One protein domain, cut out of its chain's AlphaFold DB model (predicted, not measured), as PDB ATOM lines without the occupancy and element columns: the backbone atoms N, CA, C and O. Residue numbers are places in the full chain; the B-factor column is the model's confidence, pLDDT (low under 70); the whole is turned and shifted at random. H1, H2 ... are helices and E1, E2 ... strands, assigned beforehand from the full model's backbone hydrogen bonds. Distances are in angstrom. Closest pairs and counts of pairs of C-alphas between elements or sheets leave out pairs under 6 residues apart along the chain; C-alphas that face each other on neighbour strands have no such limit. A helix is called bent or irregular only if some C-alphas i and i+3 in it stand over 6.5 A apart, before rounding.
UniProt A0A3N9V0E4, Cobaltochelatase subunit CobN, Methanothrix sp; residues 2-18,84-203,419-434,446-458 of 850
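What this domain is: This is residues 2 to 18, 84 to 203, 419 to 434 and 446 to 458 of the 850 residues of the protein "Cobaltochelatase subunit CobN" of Methanothrix sp (UniProt A0A3N9V0E4). A small parallel sheet of three strands, E3, E4 and E5, is sandwiched between H5 over one face and H6 over the other, and H4 and then H3 continue from H5 as a loose helical part; past the E3 edge lies the separate two-stranded hairpin E1 and E2. Residues 4 to 14, with most of H1, and residues 105 to 111, with most of H2, stick out as arms. The printed part has 166 residues with six named helices and six named strands, along the chain H1 E1 E2 H2 H3 E3 H4 E4 H5 E5 H6 E6. The class is mixed, helices and strands, with 82 residues, under half, in named elements; the larger sheet is ordered E3 E4 E5 and is parallel, and E1 and E2 are antiparallel. The whole is compact, with a radius of gyration of the C-alphas of 17.3 A and spans of 49 by 41 by 30 A.

Where its parts are: H1, residues 2 to 9, begins with C-alpha 2 at (3.766, 83.751, 40.979). After the first cut come E1, residues 87 to 90, and E2, residues 93 to 96, then H2, residues 106 to 112. H3, residues 122 to 135, is the longest helix at 17.5 A; it is neither bent nor irregular, but only just: C-alphas 132 and 135 are 6.4 A apart. E3, residues 140 to 143, begins with C-alpha 140 at (5.399, 74.428, 23.082) and measures 10.0 A. H4 is residues 164 to 169, and E4, residues 174 to 179, is the longest strand at 16.4 A. H5, residues 183 to 193, spans 14.9 A, and E5, residues 196 to 200, spans 12.7 A. H6, residues 419 to 428, spans 13.8 A. E6, residues 453 to 455, ends with C-alpha 455 at (21.338, 84.059, 15.584).

How they stand to each other: In the sheet E3 E4 E5, E3 and E5 are edge strands. E3 and E4 are parallel at 13 degrees, with N 175 and O 140 at 2.8 A, within hydrogen-bond range. E4 and E5 are parallel at 28 degrees, with N 198 and O 176 at 2.8 A, also within range. E3, H4, E4 and E4, H5, E5 are strand-helix-strand units, two parallel neighbour strands with a helix between, each with a right-handed crossover. H5 and H6 are on opposite faces, giving three layers, helices on both faces of a sheet. H5 lies over E4 and E5 at a height over the sheet of 9.5 A, and on the local plane it runs along the strands, at 9 degrees to E4. H6 lies over the same strands at a height of 8.9 A, at 5 degrees to E4 on the local plane. E6 pairs with no named strand; its closest C-alphas to E5 are those of Asn 453 and Leu 197, 5.1 A apart. H5 and H4 touch, the closest C-alphas being those of Leu 193 and Pro 165, 5.6 A, and are about perpendicular at 84 degrees. H4 and H3 touch at Leu 168 and Tyr 128, their closest C-alphas, 5.4 A, at a shallow tilt of 32 degrees, the same way. H1 and H4 are close but not clearly touching, the closest C-alphas being those of Arg 2 and Leu 167, 7.4 A. The hairpin E1 and E2 has N 90 and O 93 at 2.8 A and is apart from H3 and E3. H2 touches no helix. Each O i to N i+4 pair is within range in H1, H4 and H6; H2 has 2 of 3, H3 8 of 10 and H5 6 of 7.

The domain as a whole: The two C-alphas farthest apart are those of Pro 13 and Glu 446, 54.2 A. Residues 19 to 83, 204 to 418 and 435 to 445 are not printed, with C-alpha gaps of 7.8 A, 15.6 A and 15.0 A across the cuts. Of the links that are printed whole, E3 to H4 is long, with 20 residues. The mean pLDDT of the printed part is 80.4; it is under 70 in residues 2 to 18, 100 to 120 and 145 to 146.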
ATOM      1  N   ARG A   2       3.966  85.158  41.434       34.53
ATOM      2  CA  ARG A   2       3.766  83.751  40.979       34.53
ATOM      3  C   ARG A   2       3.120  82.864  42.066       34.53
ATOM      4  O   ARG A   2       2.148  82.184  41.794       34.53
ATOM      5  N   ARG A   3       3.555  82.993  43.330       31.95
ATOM      6  CA  ARG A   3       2.885  82.379  44.500       31.95
ATOM      7  C   ARG A   3       1.551  83.023  44.893       31.95
ATOM      8  O   ARG A   3       0.712  82.312  45.407       31.95
ATOM      9  N   ASP A   4       1.351  84.319  44.653       32.66
ATOM     10  CA  ASP A   4       0.140  85.041  45.090       32.66
ATOM     11  C   ASP A   4      -1.001  84.931  44.070       32.66
ATOM     12  O   ASP A   4      -2.158  84.911  44.452       32.66
ATOM     13  N   VAL A   5      -0.676  84.800  42.780       36.94
ATOM     14  CA  VAL A   5      -1.591  84.415  41.704       36.94
ATOM     15  C   VAL A   5      -1.931  82.939  41.895       36.94
ATOM     16  O   VAL A   5      -3.091  82.617  42.056       36.94
ATOM     17  N   VAL A   6      -0.955  82.043  42.062       35.22
ATOM     18  CA  VAL A   6      -1.254  80.628  42.363       35.22
ATOM     19  C   VAL A   6      -2.055  80.458  43.670       35.22
ATOM     20  O   VAL A   6      -2.964  79.638  43.719       35.22
ATOM     21  N   ALA A   7      -1.794  81.257  44.711       31.45
ATOM     22  CA  ALA A   7      -2.567  81.224  45.958       31.45
ATOM     23  C   ALA A   7      -3.953  81.885  45.845       31.45
ATOM     24  O   ALA A   7      -4.871  81.465  46.545       31.45
ATOM     25  N   ALA A   8      -4.124  82.886  44.975       32.00
ATOM     26  CA  ALA A   8      -5.427  83.489  44.690       32.00
ATOM     27  C   ALA A   8      -6.316  82.599  43.806       32.00
ATOM     28  O   ALA A   8      -7.528  82.788  43.800       32.00
ATOM     29  N   TRP A   9      -5.730  81.645  43.075       34.56
ATOM     30  CA  TRP A   9      -6.445  80.806  42.110       34.56
ATOM     31  C   TRP A   9      -6.954  79.473  42.666       34.56
ATOM     32  O   TRP A   9      -7.802  78.869  42.019       34.56
ATOM     33  N   GLY A  10      -6.511  79.032  43.854       31.42
ATOM     34  CA  GLY A  10      -6.924  77.731  44.405       31.42
ATOM     35  C   GLY A  10      -6.745  76.577  43.400       31.42
ATOM     36  O   GLY A  10      -6.049  76.717  42.397       31.42
ATOM     37  N   GLU A  11      -7.364  75.420  43.645       30.41
ATOM     38  CA  GLU A  11      -7.707  74.550  42.512       30.41
ATOM     39  C   GLU A  11      -8.788  75.267  41.687       30.41
ATOM     40  O   GLU A  11      -9.697  75.847  42.292       30.41
ATOM     41  N   PRO A  12      -8.714  75.265  40.342       30.39
ATOM     42  CA  PRO A  12      -9.697  75.958  39.520       30.39
ATOM     43  C   PRO A  12     -11.109  75.442  39.851       30.39
ATOM     44  O   PRO A  12     -11.346  74.233  39.771       30.39
ATOM     45  N   PRO A  13     -12.065  76.311  40.227       28.42
ATOM     46  CA  PRO A  13     -13.453  75.906  40.338       28.42
ATOM     47  C   PRO A  13     -14.013  75.802  38.915       28.42
ATOM     48  O   PRO A  13     -14.184  76.815  38.248       28.42
ATOM     49  N   GLY A  14     -14.269  74.583  38.437       34.06
ATOM     50  CA  GLY A  14     -14.973  74.353  37.168       34.06
ATOM     51  C   GLY A  14     -14.209  73.505  36.149       34.06
ATOM     52  O   GLY A  14     -12.980  73.432  36.141       34.06
ATOM     53  N   LYS A  15     -14.966  72.797  35.306       35.84
ATOM     54  CA  LYS A  15     -14.453  71.902  34.260       35.84
ATOM     55  C   LYS A  15     -13.963  72.734  33.075       35.84
ATOM     56  O   LYS A  15     -14.742  73.452  32.467       35.84
ATOM     57  N   VAL A  16     -12.707  72.556  32.668       36.69
ATOM     58  CA  VAL A  16     -12.227  73.084  31.383       36.69
ATOM     59  C   VAL A  16     -12.837  72.255  30.253       36.69
ATOM     60  O   VAL A  16     -12.603  71.047  30.176       36.69
ATOM     61  N   MET A  17     -13.630  72.888  29.386       38.25
ATOM     62  CA  MET A  17     -14.164  72.250  28.185       38.25
ATOM     63  C   MET A  17     -13.217  72.468  27.008       38.25
ATOM     64  O   MET A  17     -12.929  73.599  26.629       38.25
ATOM     65  N   VAL A  18     -12.764  71.364  26.419       39.09
ATOM     66  CA  VAL A  18     -12.066  71.337  25.132       39.09
ATOM     67  C   VAL A  18     -12.936  70.520  24.189       39.09
ATOM     68  O   VAL A  18     -13.338  69.408  24.544       39.09
ATOM     69  N   LEU A  84     -12.902  79.587  28.453       83.50
ATOM     70  CA  LEU A  84     -12.784  78.800  27.226       83.50
ATOM     71  C   LEU A  84     -11.343  78.774  26.700       83.50
ATOM     72  O   LEU A  84     -10.726  79.824  26.501       83.50
ATOM     73  N   ILE A  85     -10.837  77.569  26.420       87.19
ATOM     74  CA  ILE A  85      -9.545  77.335  25.765       87.19
ATOM     75  C   ILE A  85      -9.811  76.792  24.353       87.19
ATOM     76  O   ILE A  85     -10.069  75.595  24.202       87.19
ATOM     77  N   PRO A  86      -9.805  77.650  23.317       84.50
ATOM     78  CA  PRO A  86     -10.087  77.216  21.958       84.50
ATOM     79  C   PRO A  86      -8.918  76.418  21.380       84.50
ATOM     80  O   PRO A  86      -7.760  76.839  21.429       84.50
ATOM     81  N   GLY A  87      -9.232  75.267  20.796       89.69
ATOM     82  CA  GLY A  87      -8.268  74.464  20.063       89.69
ATOM     83  C   GLY A  87      -8.775  73.062  19.762       89.69
ATOM     84  O   GLY A  87      -9.856  72.659  20.199       89.69
ATOM     85  N   ILE A  88      -7.970  72.321  19.011       93.81
ATOM     86  CA  ILE A  88      -8.244  70.946  18.600       93.81
ATOM     87  C   ILE A  88      -7.207  70.031  19.244       93.81
ATOM     88  O   ILE A  88      -6.005  70.296  19.192       93.81
ATOM     89  N   VAL A  89      -7.676  68.932  19.834       93.56
ATOM     90  CA  VAL A  89      -6.819  67.871  20.375       93.56
ATOM     91  C   VAL A  89      -6.741  66.720  19.379       93.56
ATOM     92  O   VAL A  89      -7.752  66.099  19.057       93.56
ATOM     93  N   LEU A  90      -5.526  66.410  18.938       95.50
ATOM     94  CA  LEU A  90      -5.175  65.329  18.022       95.50
ATOM     95  C   LEU A  90      -4.219  64.361  18.735       95.50
ATOM     96  O   LEU A  90      -2.996  64.426  18.589       95.50
ATOM     97  N   GLY A  91      -4.770  63.476  19.569       95.25
ATOM     98  CA  GLY A  91      -3.972  62.581  20.411       95.25
ATOM     99  C   GLY A  91      -3.131  63.363  21.426       95.25
ATOM    100  O   GLY A  91      -3.683  63.959  22.345       95.25
ATOM    101  N   ASN A  92      -1.807  63.370  21.240       96.00
ATOM    102  CA  ASN A  92      -0.859  64.096  22.097       96.00
ATOM    103  C   ASN A  92      -0.515  65.503  21.573       96.00
ATOM    104  O   ASN A  92       0.336  66.179  22.147       96.00
ATOM    105  N   ILE A  93      -1.141  65.941  20.479       96.94
ATOM    106  CA  ILE A  93      -0.928  67.266  19.890       96.94
ATOM    107  C   ILE A  93      -2.153  68.126  20.185       96.94
ATOM    108  O   ILE A  93      -3.279  67.728  19.901       96.94
ATOM    109  N   PHE A  94      -1.927  69.314  20.737       96.19
ATOM    110  CA  PHE A  94      -2.948  70.347  20.864       96.19
ATOM    111  C   PHE A  94      -2.611  71.492  19.911       96.19
ATOM    112  O   PHE A  94      -1.517  72.048  19.978       96.19
ATOM    113  N   ILE A  95      -3.553  71.832  19.034       95.56
ATOM    114  CA  ILE A  95      -3.468  72.997  18.154       95.56
ATOM    115  C   ILE A  95      -4.412  74.044  18.727       95.56
ATOM    116  O   ILE A  95      -5.631  73.914  18.613       95.56
ATOM    117  N   GLY A  96      -3.842  75.050  19.384       91.62
ATOM    118  CA  GLY A  96      -4.581  76.161  19.968       91.62
ATOM    119  C   GLY A  96      -4.316  77.458  19.223       91.62
ATOM    120  O   GLY A  96      -3.206  77.691  18.748       91.62
ATOM    121  N   ILE A  97      -5.329  78.314  19.172       86.81
ATOM    122  CA  ILE A  97      -5.173  79.693  18.715       86.81
ATOM    123  C   ILE A  97      -4.784  80.522  19.936       86.81
ATOM    124  O   ILE A  97      -5.451  80.457  20.973       86.81
ATOM    125  N   GLN A  98      -3.691  81.279  19.829       84.44
ATOM    126  CA  GLN A  98      -3.297  82.210  20.882       84.44
ATOM    127  C   GLN A  98      -4.447  83.209  21.107       84.44
ATOM    128  O   GLN A  98      -4.909  83.804  20.134       84.44
ATOM    129  N   PRO A  99      -4.926  83.410  22.348       81.25
ATOM    130  CA  PRO A  99      -6.011  84.351  22.596       81.25
ATOM    131  C   PRO A  99      -5.666  85.763  22.103       81.25
ATOM    132  O   PRO A  99      -4.573  86.267  22.372       81.25
ATOM    133  N   CYS A 100      -6.594  86.392  21.385       69.62
ATOM    134  CA  CYS A 100      -6.429  87.750  20.868       69.62
ATOM    135  C   CYS A 100      -6.435  88.781  22.000       69.62
ATOM    136  O   CYS A 100      -6.998  88.544  23.069       69.62
ATOM    137  N   ARG A 101      -5.863  89.969  21.762       64.25
ATOM    138  CA  ARG A 101      -6.136  91.111  22.648       64.25
ATOM    139  C   ARG A 101      -7.632  91.438  22.587       64.25
ATOM    140  O   ARG A 101      -8.232  91.263  21.530       64.25
ATOM    141  N   PRO A 102      -8.241  91.903  23.693       60.16
ATOM    142  CA  PRO A 102      -9.589  92.441  23.610       60.16
ATOM    143  C   PRO A 102      -9.598  93.606  22.603       60.16
ATOM    144  O   PRO A 102      -8.672  94.425  22.672       60.16
ATOM    145  N   PRO A 103     -10.593  93.675  21.698       58.94
ATOM    146  CA  PRO A 103     -10.710  94.783  20.756       58.94
ATOM    147  C   PRO A 103     -10.824  96.099  21.521       58.94
ATOM    148  O   PRO A 103     -11.442  96.152  22.596       58.94
ATOM    149  N   LEU A 104     -10.207  97.148  20.986       62.75
ATOM    150  CA  LEU A 104     -10.289  98.473  21.583       62.75
ATOM    151  C   LEU A 104     -11.693  99.047  21.353       62.75
ATOM    152  O   LEU A 104     -12.266  98.933  20.274       62.75
ATOM    153  N   LYS A 105     -12.269  99.682  22.374       62.78
ATOM    154  CA  LYS A 105     -13.547 100.407  22.273       62.78
ATOM    155  C   LYS A 105     -13.311 101.915  22.277       62.78
ATOM    156  O   LYS A 105     -12.276 102.383  22.732       62.78
ATOM    157  N   ASP A 106     -14.317 102.707  21.902       58.38
ATOM    158  CA  ASP A 106     -14.266 104.181  21.978       58.38
ATOM    159  C   ASP A 106     -13.793 104.713  23.347       58.38
ATOM    160  O   ASP A 106     -13.049 105.691  23.433       58.38
ATOM    161  N   GLN A 107     -14.205 104.064  24.443       55.56
ATOM    162  CA  GLN A 107     -13.783 104.425  25.808       55.56
ATOM    163  C   GLN A 107     -12.295 104.130  26.054       55.56
ATOM    164  O   GLN A 107     -11.642 104.800  26.860       55.56
ATOM    165  N   ASP A 108     -11.753 103.165  25.314       57.41
ATOM    166  CA  ASP A 108     -10.357 102.776  25.338       57.41
ATOM    167  C   ASP A 108      -9.475 103.717  24.525       57.41
ATOM    168  O   ASP A 108      -8.281 103.628  24.697       57.41
ATOM    169  N   LEU A 109      -9.961 104.672  23.725       58.47
ATOM    170  CA  LEU A 109      -9.075 105.698  23.131       58.47
ATOM    171  C   LEU A 109      -8.503 106.620  24.215       58.47
ATOM    172  O   LEU A 109      -7.295 106.855  24.304       58.47
ATOM    173  N   ALA A 110      -9.376 107.075  25.116       50.91
ATOM    174  CA  ALA A 110      -8.985 107.861  26.280       50.91
ATOM    175  C   ALA A 110      -8.158 107.019  27.267       50.91
ATOM    176  O   ALA A 110      -7.135 107.493  27.763       50.91
ATOM    177  N   ALA A 111      -8.521 105.756  27.517       49.56
ATOM    178  CA  ALA A 111      -7.738 104.874  28.389       49.56
ATOM    179  C   ALA A 111      -6.436 104.378  27.732       49.56
ATOM    180  O   ALA A 111      -5.419 104.265  28.406       49.56
ATOM    181  N   ALA A 112      -6.393 104.181  26.416       48.00
ATOM    182  CA  ALA A 112      -5.186 103.866  25.657       48.00
ATOM    183  C   ALA A 112      -4.196 105.032  25.711       48.00
ATOM    184  O   ALA A 112      -2.991 104.842  25.589       48.00
ATOM    185  N   SER A 113      -4.685 106.237  25.969       39.56
ATOM    186  CA  SER A 113      -3.837 107.391  26.215       39.56
ATOM    187  C   SER A 113      -3.327 107.489  27.672       39.56
ATOM    188  O   SER A 113      -2.399 108.260  27.930       39.56
ATOM    189  N   HIS A 114      -3.868 106.699  28.623       37.62
ATOM    190  CA  HIS A 114      -3.631 106.862  30.071       37.62
ATOM    191  C   HIS A 114      -3.253 105.592  30.874       37.62
ATOM    192  O   HIS A 114      -2.468 105.712  31.817       37.62
ATOM    193  N   ASP A 115      -3.718 104.386  30.531       41.91
ATOM    194  CA  ASP A 115      -3.373 103.145  31.235       41.91
ATOM    195  C   ASP A 115      -2.178 102.441  30.570       41.91
ATOM    196  O   ASP A 115      -2.224 101.924  29.447       41.91
ATOM    197  N   LYS A 116      -1.061 102.471  31.298       45.00
ATOM    198  CA  LYS A 116       0.255 101.930  30.923       45.00
ATOM    199  C   LYS A 116       0.558 100.614  31.660       45.00
ATOM    200  O   LYS A 116       1.716 100.208  31.805       45.00
ATOM    201  N   THR A 117      -0.454  99.976  32.259       48.31
ATOM    202  CA  THR A 117      -0.242  98.882  33.221       48.31
ATOM    203  C   THR A 117      -1.083  97.633  33.031       48.31
ATOM    204  O   THR A 117      -0.784  96.652  33.720       48.31
ATOM    205  N   ALA A 118      -2.044  97.642  32.105       54.22
ATOM    206  CA  ALA A 118      -2.978  96.543  31.912       54.22
ATOM    207  C   ALA A 118      -2.245  95.199  31.680       54.22
ATOM    208  O   ALA A 118      -1.411  95.090  30.776       54.22
ATOM    209  N   PRO A 119      -2.494  94.183  32.525       61.59
ATOM    210  CA  PRO A 119      -1.999  92.832  32.301       61.59
ATOM    211  C   PRO A 119      -2.724  92.196  31.109       61.59
ATOM    212  O   PRO A 119      -3.809  92.639  30.733       61.59
ATOM    213  N   SER A 120      -2.172  91.113  30.552       68.06
ATOM    214  CA  SER A 120      -2.935  90.287  29.612       68.06
ATOM    215  C   SER A 120      -4.256  89.850  30.256       68.06
ATOM    216  O   SER A 120      -4.298  89.544  31.453       68.06
ATOM    217  N   HIS A 121      -5.336  89.825  29.472       74.69
ATOM    218  CA  HIS A 121      -6.649  89.404  29.960       74.69
ATOM    219  C   HIS A 121      -6.607  87.961  30.499       74.69
ATOM    220  O   HIS A 121      -5.749  87.153  30.132       74.69
ATOM    221  N   HIS A 122      -7.547  87.622  31.387       80.88
ATOM    222  CA  HIS A 122      -7.510  86.357  32.127       80.88
ATOM    223  C   HIS A 122      -7.496  85.110  31.236       80.88
ATOM    224  O   HIS A 122      -6.815  84.149  31.578       80.88
ATOM    225  N   GLN A 123      -8.179  85.130  30.088       83.50
ATOM    226  CA  GLN A 123      -8.173  84.006  29.146       83.50
ATOM    227  C   GLN A 123      -6.788  83.782  28.515       83.50
ATOM    228  O   GLN A 123      -6.380  82.634  28.365       83.50
ATOM    229  N   TYR A 124      -6.020  84.845  28.243       84.81
ATOM    230  CA  TYR A 124      -4.638  84.737  27.764       84.81
ATOM    231  C   TYR A 124      -3.751  84.006  28.774       84.81
ATOM    232  O   TYR A 124      -3.033  83.069  28.439       84.81
ATOM    233  N   ILE A 125      -3.827  84.410  30.044       86.69
ATOM    234  CA  ILE A 125      -3.047  83.793  31.123       86.69
ATOM    235  C   ILE A 125      -3.504  82.347  31.347       86.69
ATOM    236  O   ILE A 125      -2.674  81.452  31.500       86.69
ATOM    237  N   ALA A 126      -4.819  82.111  31.340       88.94
ATOM    238  CA  ALA A 126      -5.403  80.790  31.523       88.94
ATOM    239  C   ALA A 126      -5.004  79.816  30.407       88.94
ATOM    240  O   ALA A 126      -4.748  78.658  30.714       88.94
ATOM    241  N   PHE A 127      -4.889  80.270  29.156       91.56
ATOM    242  CA  PHE A 127      -4.437  79.448  28.031       91.56
ATOM    243  C   PHE A 127      -3.056  78.844  28.294       91.56
ATOM    244  O   PHE A 127      -2.898  77.624  28.309       91.56
ATOM    245  N   TYR A 128      -2.072  79.685  28.605       92.62
ATOM    246  CA  TYR A 128      -0.712  79.226  28.885       92.62
ATOM    247  C   TYR A 128      -0.602  78.428  30.186       92.62
ATOM    248  O   TYR A 128       0.086  77.408  30.242       92.62
ATOM    249  N   HIS A 129      -1.328  78.839  31.226       91.81
ATOM    250  CA  HIS A 129      -1.377  78.089  32.476       91.81
ATOM    251  C   HIS A 129      -1.989  76.694  32.288       91.81
ATOM    252  O   HIS A 129      -1.504  75.719  32.863       91.81
ATOM    253  N   TRP A 130      -3.037  76.589  31.468       94.38
ATOM    254  CA  TRP A 130      -3.664  75.323  31.113       94.38
ATOM    255  C   TRP A 130      -2.683  74.428  30.359       94.38
ATOM    256  O   TRP A 130      -2.539  73.268  30.745       94.38
ATOM    257  N   LEU A 131      -1.951  74.964  29.374       95.50
ATOM    258  CA  LEU A 131      -0.908  74.223  28.656       95.50
ATOM    259  C   LEU A 131       0.138  73.634  29.612       95.50
ATOM    260  O   LEU A 131       0.430  72.441  29.544       95.50
ATOM    261  N   GLU A 132       0.649  74.441  30.543       94.38
ATOM    262  CA  GLU A 132       1.721  74.033  31.454       94.38
ATOM    263  C   GLU A 132       1.236  73.074  32.558       94.38
ATOM    264  O   GLU A 132       1.884  72.067  32.847       94.38
ATOM    265  N   LYS A 133       0.122  73.386  33.232       92.94
ATOM    266  CA  LYS A 133      -0.270  72.702  34.482       92.94
ATOM    267  C   LYS A 133      -1.371  71.663  34.315       92.94
ATOM    268  O   LYS A 133      -1.411  70.713  35.102       92.94
ATOM    269  N   ILE A 134      -2.250  71.825  33.326       93.31
ATOM    270  CA  ILE A 134      -3.434  70.972  33.146       93.31
ATOM    271  C   ILE A 134      -3.222  70.004  31.983       93.31
ATOM    272  O   ILE A 134      -3.244  68.794  32.201       93.31
ATOM    273  N   TRP A 135      -2.973  70.524  30.778       95.06
ATOM    274  CA  TRP A 135      -2.613  69.731  29.602       95.06
ATOM    275  C   TRP A 135      -1.245  69.065  29.765       95.06
ATOM    276  O   TRP A 135      -1.070  67.933  29.327       95.06
ATOM    277  N   LYS A 136      -0.324  69.735  30.476       95.94
ATOM    278  CA  LYS A 136       1.044  69.274  30.755       95.94
ATOM    279  C   LYS A 136       1.828  69.037  29.466       95.94
ATOM    280  O   LYS A 136       2.360  67.952  29.249       95.94
ATOM    281  N   ALA A 137       1.867  70.055  28.610       96.81
ATOM    282  CA  ALA A 137       2.657  70.020  27.387       96.81
ATOM    283  C   ALA A 137       4.143  69.766  27.700       96.81
ATOM    284  O   ALA A 137       4.740  70.482  28.503       96.81
ATOM    285  N   ASP A 138       4.743  68.783  27.025       97.00
ATOM    286  CA  ASP A 138       6.188  68.516  27.113       97.00
ATOM    287  C   ASP A 138       7.021  69.570  26.365       97.00
ATOM    288  O   ASP A 138       8.189  69.793  26.678       97.00
ATOM    289  N   ALA A 139       6.422  70.214  25.362       97.06
ATOM    290  CA  ALA A 139       7.004  71.311  24.607       97.06
ATOM    291  C   ALA A 139       5.899  72.192  24.010       97.06
ATOM    292  O   ALA A 139       4.798  71.722  23.716       97.06
ATOM    293  N   LEU A 140       6.227  73.460  23.789       96.44
ATOM    294  CA  LEU A 140       5.399  74.428  23.082       96.44
ATOM    295  C   LEU A 140       6.061  74.776  21.749       96.44
ATOM    296  O   LEU A 140       7.252  75.083  21.719       96.44
ATOM    297  N   VAL A 141       5.286  74.767  20.665       96.69
ATOM    298  CA  VAL A 141       5.723  75.253  19.352       96.69
ATOM    299  C   VAL A 141       4.824  76.414  18.952       96.69
ATOM    300  O   VAL A 141       3.633  76.208  18.729       96.69
ATOM    301  N   HIS A 142       5.375  77.621  18.856       94.75
ATOM    302  CA  HIS A 142       4.672  78.717  18.193       94.75
ATOM    303  C   HIS A 142       4.989  78.726  16.692       94.75
ATOM    304  O   HIS A 142       6.108  78.427  16.258       94.75
ATOM    305  N   VAL A 143       3.980  79.086  15.899       91.38
ATOM    306  CA  VAL A 143       4.053  79.220  14.441       91.38
ATOM    307  C   VAL A 143       3.530  80.609  14.080       91.38
ATOM    308  O   VAL A 143       2.399  80.936  14.431       91.38
ATOM    309  N   GLY A 144       4.351  81.417  13.407       74.62
ATOM    310  CA  GLY A 144       4.006  82.779  12.976       74.62
ATOM    311  C   GLY A 144       4.828  83.872  13.669       74.62
ATOM    312  O   GLY A 144       5.190  83.755  14.833       74.62
ATOM    313  N   THR A 145       5.123  84.954  12.954       68.25
ATOM    314  CA  THR A 145       6.104  85.980  13.360       68.25
ATOM    315  C   THR A 145       5.587  87.044  14.326       68.25
ATOM    316  O   THR A 145       6.391  87.803  14.852       68.25
ATOM    317  N   HIS A 146       4.280  87.092  14.593       67.56
ATOM    318  CA  HIS A 146       3.637  88.150  15.387       67.56
ATOM    319  C   HIS A 146       3.035  87.625  16.695       67.56
ATOM    320  O   HIS A 146       1.908  87.966  17.060       67.56
ATOM    321  N   GLY A 147       3.770  86.763  17.400       70.62
ATOM    322  CA  GLY A 147       3.375  86.347  18.740       70.62
ATOM    323  C   GLY A 147       3.209  87.564  19.645       70.62
ATOM    324  O   GLY A 147       4.008  88.495  19.629       70.62
ATOM    325  N   LEU A 148       2.147  87.594  20.448       77.12
ATOM    326  CA  LEU A 148       1.952  88.696  21.395       77.12
ATOM    327  C   LEU A 148       2.674  88.463  22.727       77.12
ATOM    328  O   LEU A 148       2.832  89.405  23.510       77.12
ATOM    329  N   ALA A 149       3.086  87.224  23.002       85.25
ATOM    330  CA  ALA A 149       3.564  86.788  24.310       85.25
ATOM    331  C   ALA A 149       4.891  87.465  24.681       85.25
ATOM    332  O   ALA A 149       5.061  87.940  25.807       85.25
ATOM    333  N   GLU A 150       5.810  87.568  23.730       86.75
ATOM    334  CA  GLU A 150       7.128  88.187  23.853       86.75
ATOM    335  C   GLU A 150       7.031  89.689  24.126       86.75
ATOM    336  O   GLU A 150       7.814  90.218  24.918       86.75
ATOM    337  N   PHE A 151       6.023  90.356  23.560       84.38
ATOM    338  CA  PHE A 151       5.800  91.795  23.695       84.38
ATOM    339  C   PHE A 151       4.952  92.162  24.918       84.38
ATOM    340  O   PHE A 151       4.700  93.342  25.171       84.38
ATOM    341  N   THR A 152       4.515  91.179  25.715       82.50
ATOM    342  CA  THR A 152       3.834  91.461  26.984       82.50
ATOM    343  C   THR A 152       4.777  92.124  27.987       82.50
ATOM    344  O   THR A 152       5.998  91.956  27.955       82.50
ATOM    345  N   LYS A 153       4.203  92.882  28.925       80.19
ATOM    346  CA  LYS A 153       4.943  93.706  29.886       80.19
ATOM    347  C   LYS A 153       6.025  92.925  30.646       80.19
ATOM    348  O   LYS A 153       5.790  91.882  31.260       80.19
ATOM    349  N   GLY A 154       7.226  93.494  30.688       84.44
ATOM    350  CA  GLY A 154       8.383  92.876  31.330       84.44
ATOM    351  C   GLY A 154       9.680  93.619  31.032       84.44
ATOM    352  O   GLY A 154       9.681  94.601  30.290       84.44
ATOM    353  N   LYS A 155      10.777  93.145  31.626       88.50
ATOM    354  CA  LYS A 155      12.128  93.650  31.344       88.50
ATOM    355  C   LYS A 155      12.512  93.350  29.901       88.50
ATOM    356  O   LYS A 155      12.062  92.347  29.387       88.50
ATOM    357  N   GLU A 156      13.378  94.158  29.308       87.38
ATOM    358  CA  GLU A 156      13.877  94.015  27.926       87.38
ATOM    359  C   GLU A 156      14.634  92.687  27.709       87.38
ATOM    360  O   GLU A 156      14.455  91.999  26.709       87.38
ATOM    361  N   VAL A 157      15.434  92.278  28.699       89.62
ATOM    362  CA  VAL A 157      16.174  91.007  28.733       89.62
ATOM    363  C   VAL A 157      16.347  90.538  30.182       89.62
ATOM    364  O   VAL A 157      16.228  91.334  31.117       89.62
ATOM    365  N   GLY A 158      16.601  89.240  30.388       90.88
ATOM    366  CA  GLY A 158      16.802  88.666  31.722       90.88
ATOM    367  C   GLY A 158      15.522  88.731  32.551       90.88
ATOM    368  O   GLY A 158      15.446  89.472  33.543       90.88
ATOM    369  N   MET A 159      14.495  88.005  32.097       91.69
ATOM    370  CA  MET A 159      13.161  88.050  32.692       91.69
ATOM    371  C   MET A 159      13.208  87.741  34.191       91.69
ATOM    372  O   MET A 159      14.055  87.008  34.694       91.69
ATOM    373  N   SER A 160      12.280  88.349  34.925       91.00
ATOM    374  CA  SER A 160      12.065  88.058  36.343       91.00
ATOM    375  C   SER A 160      10.731  87.353  36.526       91.00
ATOM    376  O   SER A 160       9.852  87.484  35.680       91.00
ATOM    377  N   SER A 161      10.497  86.783  37.707       87.25
ATOM    378  CA  SER A 161       9.209  86.179  38.085       87.25
ATOM    379  C   SER A 161       8.018  87.160  38.151       87.25
ATOM    380  O   SER A 161       6.962  86.823  38.693       87.25
ATOM    381  N   ARG A 162       8.222  88.424  37.760       85.62
ATOM    382  CA  ARG A 162       7.207  89.483  37.638       85.62
ATOM    383  C   ARG A 162       6.970  89.893  36.179       85.62
ATOM    384  O   ARG A 162       6.182  90.799  35.936       85.62
ATOM    385  N   CYS A 163       7.692  89.300  35.232       87.25
ATOM    386  CA  CYS A 163       7.543  89.561  33.807       87.25
ATOM    387  C   CYS A 163       6.489  88.606  33.242       87.25
ATOM    388  O   CYS A 163       6.541  87.412  33.522       87.25
ATOM    389  N   PHE A 164       5.547  89.119  32.450       87.62
ATOM    390  CA  PHE A 164       4.534  88.279  31.809       87.62
ATOM    391  C   PHE A 164       5.134  87.204  30.895       87.62
ATOM    392  O   PHE A 164       4.697  86.068  31.034       87.62
ATOM    393  N   PRO A 165       6.172  87.478  30.079       89.94
ATOM    394  CA  PRO A 165       6.790  86.438  29.255       89.94
ATOM    395  C   PRO A 165       7.230  85.196  30.059       89.94
ATOM    396  O   PRO A 165       6.953  84.068  29.659       89.94
ATOM    397  N   ASP A 166       7.806  85.400  31.252       91.75
ATOM    398  CA  ASP A 166       8.194  84.324  32.181       91.75
ATOM    399  C   ASP A 166       6.986  83.588  32.778       91.75
ATOM    400  O   ASP A 166       6.991  82.368  32.912       91.75
ATOM    401  N   LEU A 167       5.928  84.325  33.130       89.25
ATOM    402  CA  LEU A 167       4.703  83.748  33.687       89.25
ATOM    403  C   LEU A 167       3.916  82.918  32.668       89.25
ATOM    404  O   LEU A 167       3.237  81.980  33.073       89.25
ATOM    405  N   LEU A 168       3.977  83.292  31.389       90.50
ATOM    406  CA  LEU A 168       3.250  82.640  30.302       90.50
ATOM    407  C   LEU A 168       3.962  81.362  29.854       90.50
ATOM    408  O   LEU A 168       3.357  80.298  29.824       90.50
ATOM    409  N   ILE A 169       5.254  81.430  29.540       92.31
ATOM    410  CA  ILE A 169       5.982  80.243  29.060       92.31
ATOM    411  C   ILE A 169       6.295  79.279  30.207       92.31
ATOM    412  O   ILE A 169       6.256  78.061  30.029       92.31
ATOM    413  N   GLY A 170       6.572  79.816  31.397       90.69
ATOM    414  CA  GLY A 170       6.961  79.018  32.547       90.69
ATOM    415  C   GLY A 170       8.199  78.177  32.249       90.69
ATOM    416  O   GLY A 170       9.191  78.687  31.731       90.69
ATOM    417  N   ASP A 171       8.126  76.889  32.582       91.88
ATOM    418  CA  ASP A 171       9.255  75.965  32.435       91.88
ATOM    419  C   ASP A 171       9.152  75.101  31.155       91.88
ATOM    420  O   ASP A 171       9.922  74.154  30.983       91.88
ATOM    421  N   MET A 172       8.196  75.396  30.260       95.06
ATOM    422  CA  MET A 172       7.992  74.630  29.025       95.06
ATOM    423  C   MET A 172       9.137  74.881  28.030       95.06
ATOM    424  O   MET A 172       9.398  76.038  27.687       95.06
ATOM    425  N   PRO A 173       9.788  73.830  27.492       96.50
ATOM    426  CA  PRO A 173      10.653  73.963  26.327       96.50
ATOM    427  C   PRO A 173       9.888  74.613  25.176       96.50
ATOM    428  O   PRO A 173       8.849  74.112  24.743       96.50
ATOM    429  N   HIS A 174      10.401  75.737  24.692       96.50
ATOM    430  CA  HIS A 174       9.713  76.563  23.717       96.50
ATOM    431  C   HIS A 174      10.486  76.589  22.397       96.50
ATOM    432  O   HIS A 174      11.629  77.045  22.334       96.50
ATOM    433  N   PHE A 175       9.847  76.102  21.340       97.31
ATOM    434  CA  PHE A 175      10.301  76.201  19.959       97.31
ATOM    435  C   PHE A 175       9.452  77.219  19.214       97.31
ATOM    436  O   PHE A 175       8.256  77.352  19.471       97.31
ATOM    437  N   TYR A 176      10.065  77.922  18.273       95.88
ATOM    438  CA  TYR A 176       9.365  78.952  17.523       95.88
ATOM    439  C   TYR A 176       9.854  78.967  16.078       95.88
ATOM    440  O   TYR A 176      11.042  79.177  15.845       95.88
ATOM    441  N   TYR A 177       8.967  78.754  15.107       95.62
ATOM    442  CA  TYR A 177       9.294  79.074  13.720       95.62
ATOM    443  C   TYR A 177       9.348  80.586  13.516       95.62
ATOM    444  O   TYR A 177       8.373  81.279  13.800       95.62
ATOM    445  N   TYR A 178      10.470  81.085  13.001       93.62
ATOM    446  CA  TYR A 178      10.659  82.506  12.704       93.62
ATOM    447  C   TYR A 178      11.224  82.708  11.301       93.62
ATOM    448  O   TYR A 178      12.060  81.930  10.848       93.62
ATOM    449  N   HIS A 179      10.782  83.767  10.628       92.75
ATOM    450  CA  HIS A 179      11.246  84.103   9.287       92.75
ATOM    451  C   HIS A 179      12.734  84.473   9.304       92.75
ATOM    452  O   HIS A 179      13.157  85.272  10.145       92.75
ATOM    453  N   ILE A 180      13.523  83.927   8.375       91.44
ATOM    454  CA  ILE A 180      14.983  84.104   8.338       91.44
ATOM    455  C   ILE A 180      15.410  85.575   8.230       91.44
ATOM    456  O   ILE A 180      16.446  85.947   8.783       91.44
ATOM    457  N   THR A 181      14.598  86.435   7.605       90.19
ATOM    458  CA  THR A 181      14.905  87.871   7.467       90.19
ATOM    459  C   THR A 181      14.468  88.719   8.669       90.19
ATOM    460  O   THR A 181      14.961  89.835   8.840       90.19
ATOM    461  N   ASN A 182      13.599  88.200   9.549       88.50
ATOM    462  CA  ASN A 182      13.066  88.928  10.707       88.50
ATOM    463  C   ASN A 182      13.864  88.625  11.987       88.50
ATOM    464  O   ASN A 182      13.349  88.130  12.993       88.50
ATOM    465  N   THR A 183      15.167  88.911  11.951       85.00
ATOM    466  CA  THR A 183      16.077  88.636  13.077       85.00
ATOM    467  C   THR A 183      15.872  89.553  14.277       85.00
ATOM    468  O   THR A 183      16.296  89.215  15.390       85.00
ATOM    469  N   SER A 184      15.248  90.717  14.085       83.69
ATOM    470  CA  SER A 184      15.019  91.665  15.170       83.69
ATOM    471  C   SER A 184      13.962  91.172  16.146       83.69
ATOM    472  O   SER A 184      14.233  91.100  17.345       83.69
ATOM    473  N   GLU A 185      12.793  90.764  15.650       85.75
ATOM    474  CA  GLU A 185      11.707  90.255  16.498       85.75
ATOM    475  C   GLU A 185      12.030  88.865  17.046       85.75
ATOM    476  O   GLU A 185      11.865  88.614  18.241       85.75
ATOM    477  N   ALA A 186      12.625  88.009  16.210       88.88
ATOM    478  CA  ALA A 186      13.163  86.705  16.585       88.88
ATOM    479  C   ALA A 186      13.943  86.757  17.911       88.88
ATOM    480  O   ALA A 186      13.740  85.954  18.828       88.88
ATOM    481  N   VAL A 187      14.831  87.738  18.072       88.50
ATOM    482  CA  VAL A 187      15.629  87.832  19.297       88.50
ATOM    483  C   VAL A 187      14.859  88.338  20.501       88.50
ATOM    484  O   VAL A 187      15.203  87.951  21.622       88.50
ATOM    485  N   VAL A 188      13.802  89.122  20.310       88.62
ATOM    486  CA  VAL A 188      12.873  89.444  21.398       88.62
ATOM    487  C   VAL A 188      12.263  88.143  21.930       88.62
ATOM    488  O   VAL A 188      12.341  87.889  23.135       88.62
ATOM    489  N   ALA A 189      11.798  87.249  21.051       91.38
ATOM    490  CA  ALA A 189      11.305  85.927  21.442       91.38
ATOM    491  C   ALA A 189      12.389  85.065  22.126       91.38
ATOM    492  O   ALA A 189      12.131  84.469  23.175       91.38
ATOM    493  N   LYS A 190      13.638  85.056  21.634       92.31
ATOM    494  CA  LYS A 190      14.760  84.363  22.313       92.31
ATOM    495  C   LYS A 190      15.014  84.879  23.724       92.31
ATOM    496  O   LYS A 190      15.163  84.092  24.657       92.31
ATOM    497  N   ARG A 191      15.104  86.201  23.885       92.12
ATOM    498  CA  ARG A 191      15.499  86.855  25.144       92.12
ATOM    499  C   ARG A 191      14.376  86.882  26.180       92.12
ATOM    500  O   ARG A 191      14.676  86.897  27.375       92.12
ATOM    501  N   ARG A 192      13.113  86.918  25.738       92.31
ATOM    502  CA  ARG A 192      11.937  87.091  26.609       92.31
ATOM    503  C   ARG A 192      11.111  85.819  26.798       92.31
ATOM    504  O   ARG A 192      10.538  85.666  27.868       92.31
ATOM    505  N   LEU A 193      11.081  84.909  25.821       92.75
ATOM    506  CA  LEU A 193      10.312  83.653  25.875       92.75
ATOM    507  C   LEU A 193      11.181  82.389  25.903       92.75
ATOM    508  O   LEU A 193      10.648  81.292  25.755       92.75
ATOM    509  N   TYR A 194      12.504  82.524  26.032       94.06
ATOM    510  CA  TYR A 194      13.442  81.392  26.049       94.06
ATOM    511  C   TYR A 194      13.364  80.509  24.789       94.06
ATOM    512  O   TYR A 194      13.667  79.316  24.829       94.06
ATOM    513  N   ALA A 195      12.931  81.095  23.669       94.44
ATOM    514  CA  ALA A 195      12.615  80.356  22.458       94.44
ATOM    515  C   ALA A 195      13.870  79.783  21.779       94.44
ATOM    516  O   ALA A 195      14.866  80.483  21.577       94.44
ATOM    517  N   THR A 196      13.798  78.530  21.339       95.94
ATOM    518  CA  THR A 196      14.696  77.977  20.320       95.94
ATOM    519  C   THR A 196      14.072  78.238  18.956       95.94
ATOM    520  O   THR A 196      13.036  77.662  18.626       95.94
ATOM    521  N   LEU A 197      14.674  79.135  18.177       95.00
ATOM    522  CA  LEU A 197      14.068  79.601  16.933       95.00
ATOM    523  C   LEU A 197      14.438  78.690  15.785       95.00
ATOM    524  O   LEU A 197      15.608  78.613  15.460       95.00
ATOM    525  N   VAL A 198      13.489  78.053  15.126       96.00
ATOM    526  CA  VAL A 198      13.761  77.337  13.884       96.00
ATOM    527  C   VAL A 198      13.502  78.303  12.734       96.00
ATOM    528  O   VAL A 198      12.359  78.670  12.472       96.00
ATOM    529  N   GLY A 199      14.569  78.781  12.096       94.94
ATOM    530  CA  GLY A 199      14.455  79.715  10.981       94.94
ATOM    531  C   GLY A 199      13.769  79.070   9.786       94.94
ATOM    532  O   GLY A 199      14.140  77.956   9.431       94.94
ATOM    533  N   TYR A 200      12.815  79.743   9.155       95.12
ATOM    534  CA  TYR A 200      12.229  79.299   7.891       95.12
ATOM    535  C   TYR A 200      12.484  80.307   6.774       95.12
ATOM    536  O   TYR A 200      12.715  81.493   7.029       95.12
ATOM    537  N   ASN A 201      12.502  79.794   5.551       93.94
ATOM    538  CA  ASN A 201      12.895  80.518   4.355       93.94
ATOM    539  C   ASN A 201      11.821  81.514   3.883       93.94
ATOM    540  O   ASN A 201      10.673  81.496   4.335       93.94
ATOM    541  N   ASN A 202      12.198  82.392   2.963       92.88
ATOM    542  CA  ASN A 202      11.263  83.276   2.278       92.88
ATOM    543  C   ASN A 202      10.391  82.486   1.296       92.88
ATOM    544  O   ASN A 202      10.808  81.433   0.825       92.88
ATOM    545  N   PRO A 203       9.215  82.999   0.900       93.69
ATOM    546  CA  PRO A 203       8.565  82.510  -0.309       93.69
ATOM    547  C   PRO A 203       9.507  82.649  -1.522       93.69
ATOM    548  O   PRO A 203      10.373  83.531  -1.516       93.69
ATOM    549  N   LEU A 419      15.292  70.886   6.244       95.81
ATOM    550  CA  LEU A 419      15.914  71.193   7.532       95.81
ATOM    551  C   LEU A 419      14.966  71.893   8.507       95.81
ATOM    552  O   LEU A 419      15.128  71.708   9.711       95.81
ATOM    553  N   GLU A 420      13.975  72.644   8.029       96.75
ATOM    554  CA  GLU A 420      13.009  73.360   8.873       96.75
ATOM    555  C   GLU A 420      12.253  72.386   9.781       96.75
ATOM    556  O   GLU A 420      12.314  72.480  11.008       96.75
ATOM    557  N   ILE A 421      11.635  71.363   9.191       97.12
ATOM    558  CA  ILE A 421      10.913  70.337   9.948       97.12
ATOM    559  C   ILE A 421      11.898  69.394  10.647       97.12
ATOM    560  O   ILE A 421      11.699  69.034  11.812       97.12
ATOM    561  N   ALA A 422      12.982  68.994   9.974       97.38
ATOM    562  CA  ALA A 422      13.938  68.043  10.536       97.38
ATOM    563  C   ALA A 422      14.588  68.562  11.829       97.38
ATOM    564  O   ALA A 422      14.740  67.800  12.791       97.38
ATOM    565  N   ASN A 423      14.927  69.851  11.892       97.69
ATOM    566  CA  ASN A 423      15.539  70.442  13.076       97.69
ATOM    567  C   ASN A 423      14.533  70.741  14.185       97.69
ATOM    568  O   ASN A 423      14.891  70.552  15.348       97.69
ATOM    569  N   LEU A 424      13.275  71.076  13.875       97.31
ATOM    570  CA  LEU A 424      12.227  71.071  14.901       97.31
ATOM    571  C   LEU A 424      12.118  69.681  15.543       97.31
ATOM    572  O   LEU A 424      12.173  69.551  16.766       97.31
ATOM    573  N   MET A 425      12.044  68.622  14.731       97.88
ATOM    574  CA  MET A 425      11.964  67.244  15.230       97.88
ATOM    575  C   MET A 425      13.203  66.840  16.035       97.88
ATOM    576  O   MET A 425      13.093  66.103  17.017       97.88
ATOM    577  N   ARG A 426      14.387  67.320  15.647       97.94
ATOM    578  CA  ARG A 426      15.626  67.140  16.414       97.94
ATOM    579  C   ARG A 426      15.550  67.842  17.768       97.94
ATOM    580  O   ARG A 426      15.894  67.220  18.773       97.94
ATOM    581  N   GLY A 427      15.068  69.082  17.802       97.38
ATOM    582  CA  GLY A 427      14.865  69.858  19.023       97.38
ATOM    583  C   GLY A 427      13.879  69.199  19.984       97.38
ATOM    584  O   GLY A 427      14.203  69.007  21.153       97.38
ATOM    585  N   LEU A 428      12.727  68.746  19.483       96.94
ATOM    586  CA  LEU A 428      11.709  68.038  20.274       96.94
ATOM    587  C   LEU A 428      12.221  66.715  20.877       96.94
ATOM    588  O   LEU A 428      11.695  66.250  21.884       96.94
ATOM    589  N   ARG A 429      13.276  66.116  20.308       97.62
ATOM    590  CA  ARG A 429      13.982  64.944  20.868       97.62
ATOM    591  C   ARG A 429      15.099  65.313  21.856       97.62
ATOM    592  O   ARG A 429      15.863  64.436  22.256       97.62
ATOM    593  N   GLY A 430      15.240  66.588  22.216       96.19
ATOM    594  CA  GLY A 430      16.313  67.100  23.076       96.19
ATOM    595  C   GLY A 430      17.670  67.239  22.375       96.19
ATOM    596  O   GLY A 430      18.701  67.329  23.039       96.19
ATOM    597  N   GLY A 431      17.700  67.219  21.040       97.69
ATOM    598  CA  GLY A 431      18.919  67.384  20.253       97.69
ATOM    599  C   GLY A 431      19.324  68.849  20.081       97.69
ATOM    600  O   GLY A 431      18.484  69.739  19.985       97.69
ATOM    601  N   PHE A 432      20.630  69.102  19.973       97.56
ATOM    602  CA  PHE A 432      21.157  70.437  19.675       97.56
ATOM    603  C   PHE A 432      20.846  70.845  18.228       97.56
ATOM    604  O   PHE A 432      21.257  70.128  17.313       97.56
ATOM    605  N   ILE A 433      20.168  71.979  18.029       97.31
ATOM    606  CA  ILE A 433      19.949  72.597  16.712       97.31
ATOM    607  C   ILE A 433      21.100  73.565  16.429       97.31
ATOM    608  O   ILE A 433      21.358  74.469  17.227       97.31
ATOM    609  N   GLU A 434      21.778  73.372  15.298       95.69
ATOM    610  CA  GLU A 434      22.883  74.234  14.876       95.69
ATOM    611  C   GLU A 434      22.429  75.681  14.700       95.69
ATOM    612  O   GLU A 434      21.332  75.941  14.213       95.69
ATOM    613  N   GLU A 446      24.472  84.208   2.262       89.31
ATOM    614  CA  GLU A 446      25.223  83.304   3.137       89.31
ATOM    615  C   GLU A 446      24.451  82.821   4.375       89.31
ATOM    616  O   GLU A 446      24.900  81.881   5.031       89.31
ATOM    617  N   VAL A 447      23.298  83.427   4.685       91.75
ATOM    618  CA  VAL A 447      22.389  82.976   5.756       91.75
ATOM    619  C   VAL A 447      21.769  81.605   5.467       91.75
ATOM    620  O   VAL A 447      21.342  80.910   6.388       91.75
ATOM    621  N   LEU A 448      21.746  81.183   4.198       93.94
ATOM    622  CA  LEU A 448      21.265  79.865   3.794       93.94
ATOM    623  C   LEU A 448      22.208  78.733   4.261       93.94
ATOM    624  O   LEU A 448      23.430  78.909   4.337       93.94
ATOM    625  N   PRO A 449      21.686  77.517   4.512       94.19
ATOM    626  CA  PRO A 449      20.281  77.104   4.422       94.19
ATOM    627  C   PRO A 449      19.428  77.542   5.624       94.19
ATOM    628  O   PRO A 449      19.952  77.820   6.706       94.19
ATOM    629  N   SER A 450      18.103  77.522   5.444       94.25
ATOM    630  CA  SER A 450      17.129  77.689   6.527       94.25
ATOM    631  C   SER A 450      17.111  76.472   7.479       94.25
ATOM    632  O   SER A 450      17.939  75.558   7.417       94.25
ATOM    633  N   GLY A 451      16.194  76.477   8.444       94.94
ATOM    634  CA  GLY A 451      16.002  75.413   9.429       94.94
ATOM    635  C   GLY A 451      16.971  75.445  10.608       94.94
ATOM    636  O   GLY A 451      16.990  74.510  11.407       94.94
ATOM    637  N   ARG A 452      17.792  76.488  10.745       95.06
ATOM    638  CA  ARG A 452      18.784  76.632  11.824       95.06
ATOM    639  C   ARG A 452      18.279  77.480  12.988       95.06
ATOM    640  O   ARG A 452      17.289  78.199  12.875       95.06
ATOM    641  N   ASN A 453      18.992  77.405  14.109       95.38
ATOM    642  CA  ASN A 453      18.730  78.197  15.300       95.38
ATOM    643  C   ASN A 453      19.138  79.664  15.108       95.38
ATOM    644  O   ASN A 453      20.286  80.004  15.394       95.38
ATOM    645  N   LEU A 454      18.206  80.514  14.661       92.50
ATOM    646  CA  LEU A 454      18.497  81.874  14.176       92.50
ATOM    647  C   LEU A 454      19.289  82.731  15.168       92.50
ATOM    648  O   LEU A 454      18.797  83.058  16.248       92.50
ATOM    649  N   THR A 455      20.501  83.132  14.817       88.00
ATOM    650  CA  THR A 455      21.338  84.059  15.584       88.00
ATOM    651  C   THR A 455      21.300  85.465  15.006       88.00
ATOM    652  O   THR A 455      20.826  85.709  13.899       88.00
ATOM    653  N   GLN A 456      21.758  86.410  15.823       76.44
ATOM    654  CA  GLN A 456      21.977  87.791  15.421       76.44
ATOM    655  C   GLN A 456      23.446  88.036  15.099       76.44
ATOM    656  O   GLN A 456      24.323  87.272  15.493       76.44
ATOM    657  N   PHE A 457      23.689  89.178  14.467       75.75
ATOM    658  CA  PHE A 457      25.009  89.757  14.298       75.75
ATOM    659  C   PHE A 457      25.496  90.467  15.578       75.75
ATOM    660  O   PHE A 457      24.743  90.711  16.522       75.75
ATOM    661  N   ASP A 458      26.779  90.829  15.597       84.50
ATOM    662  CA  ASP A 458      27.398  91.579  16.690       84.50
ATOM    663  C   ASP A 458      27.036  93.084  16.620       84.50
ATOM    664  O   ASP A 458      27.522  93.782  15.719       84.50
TER     665      ASP A 458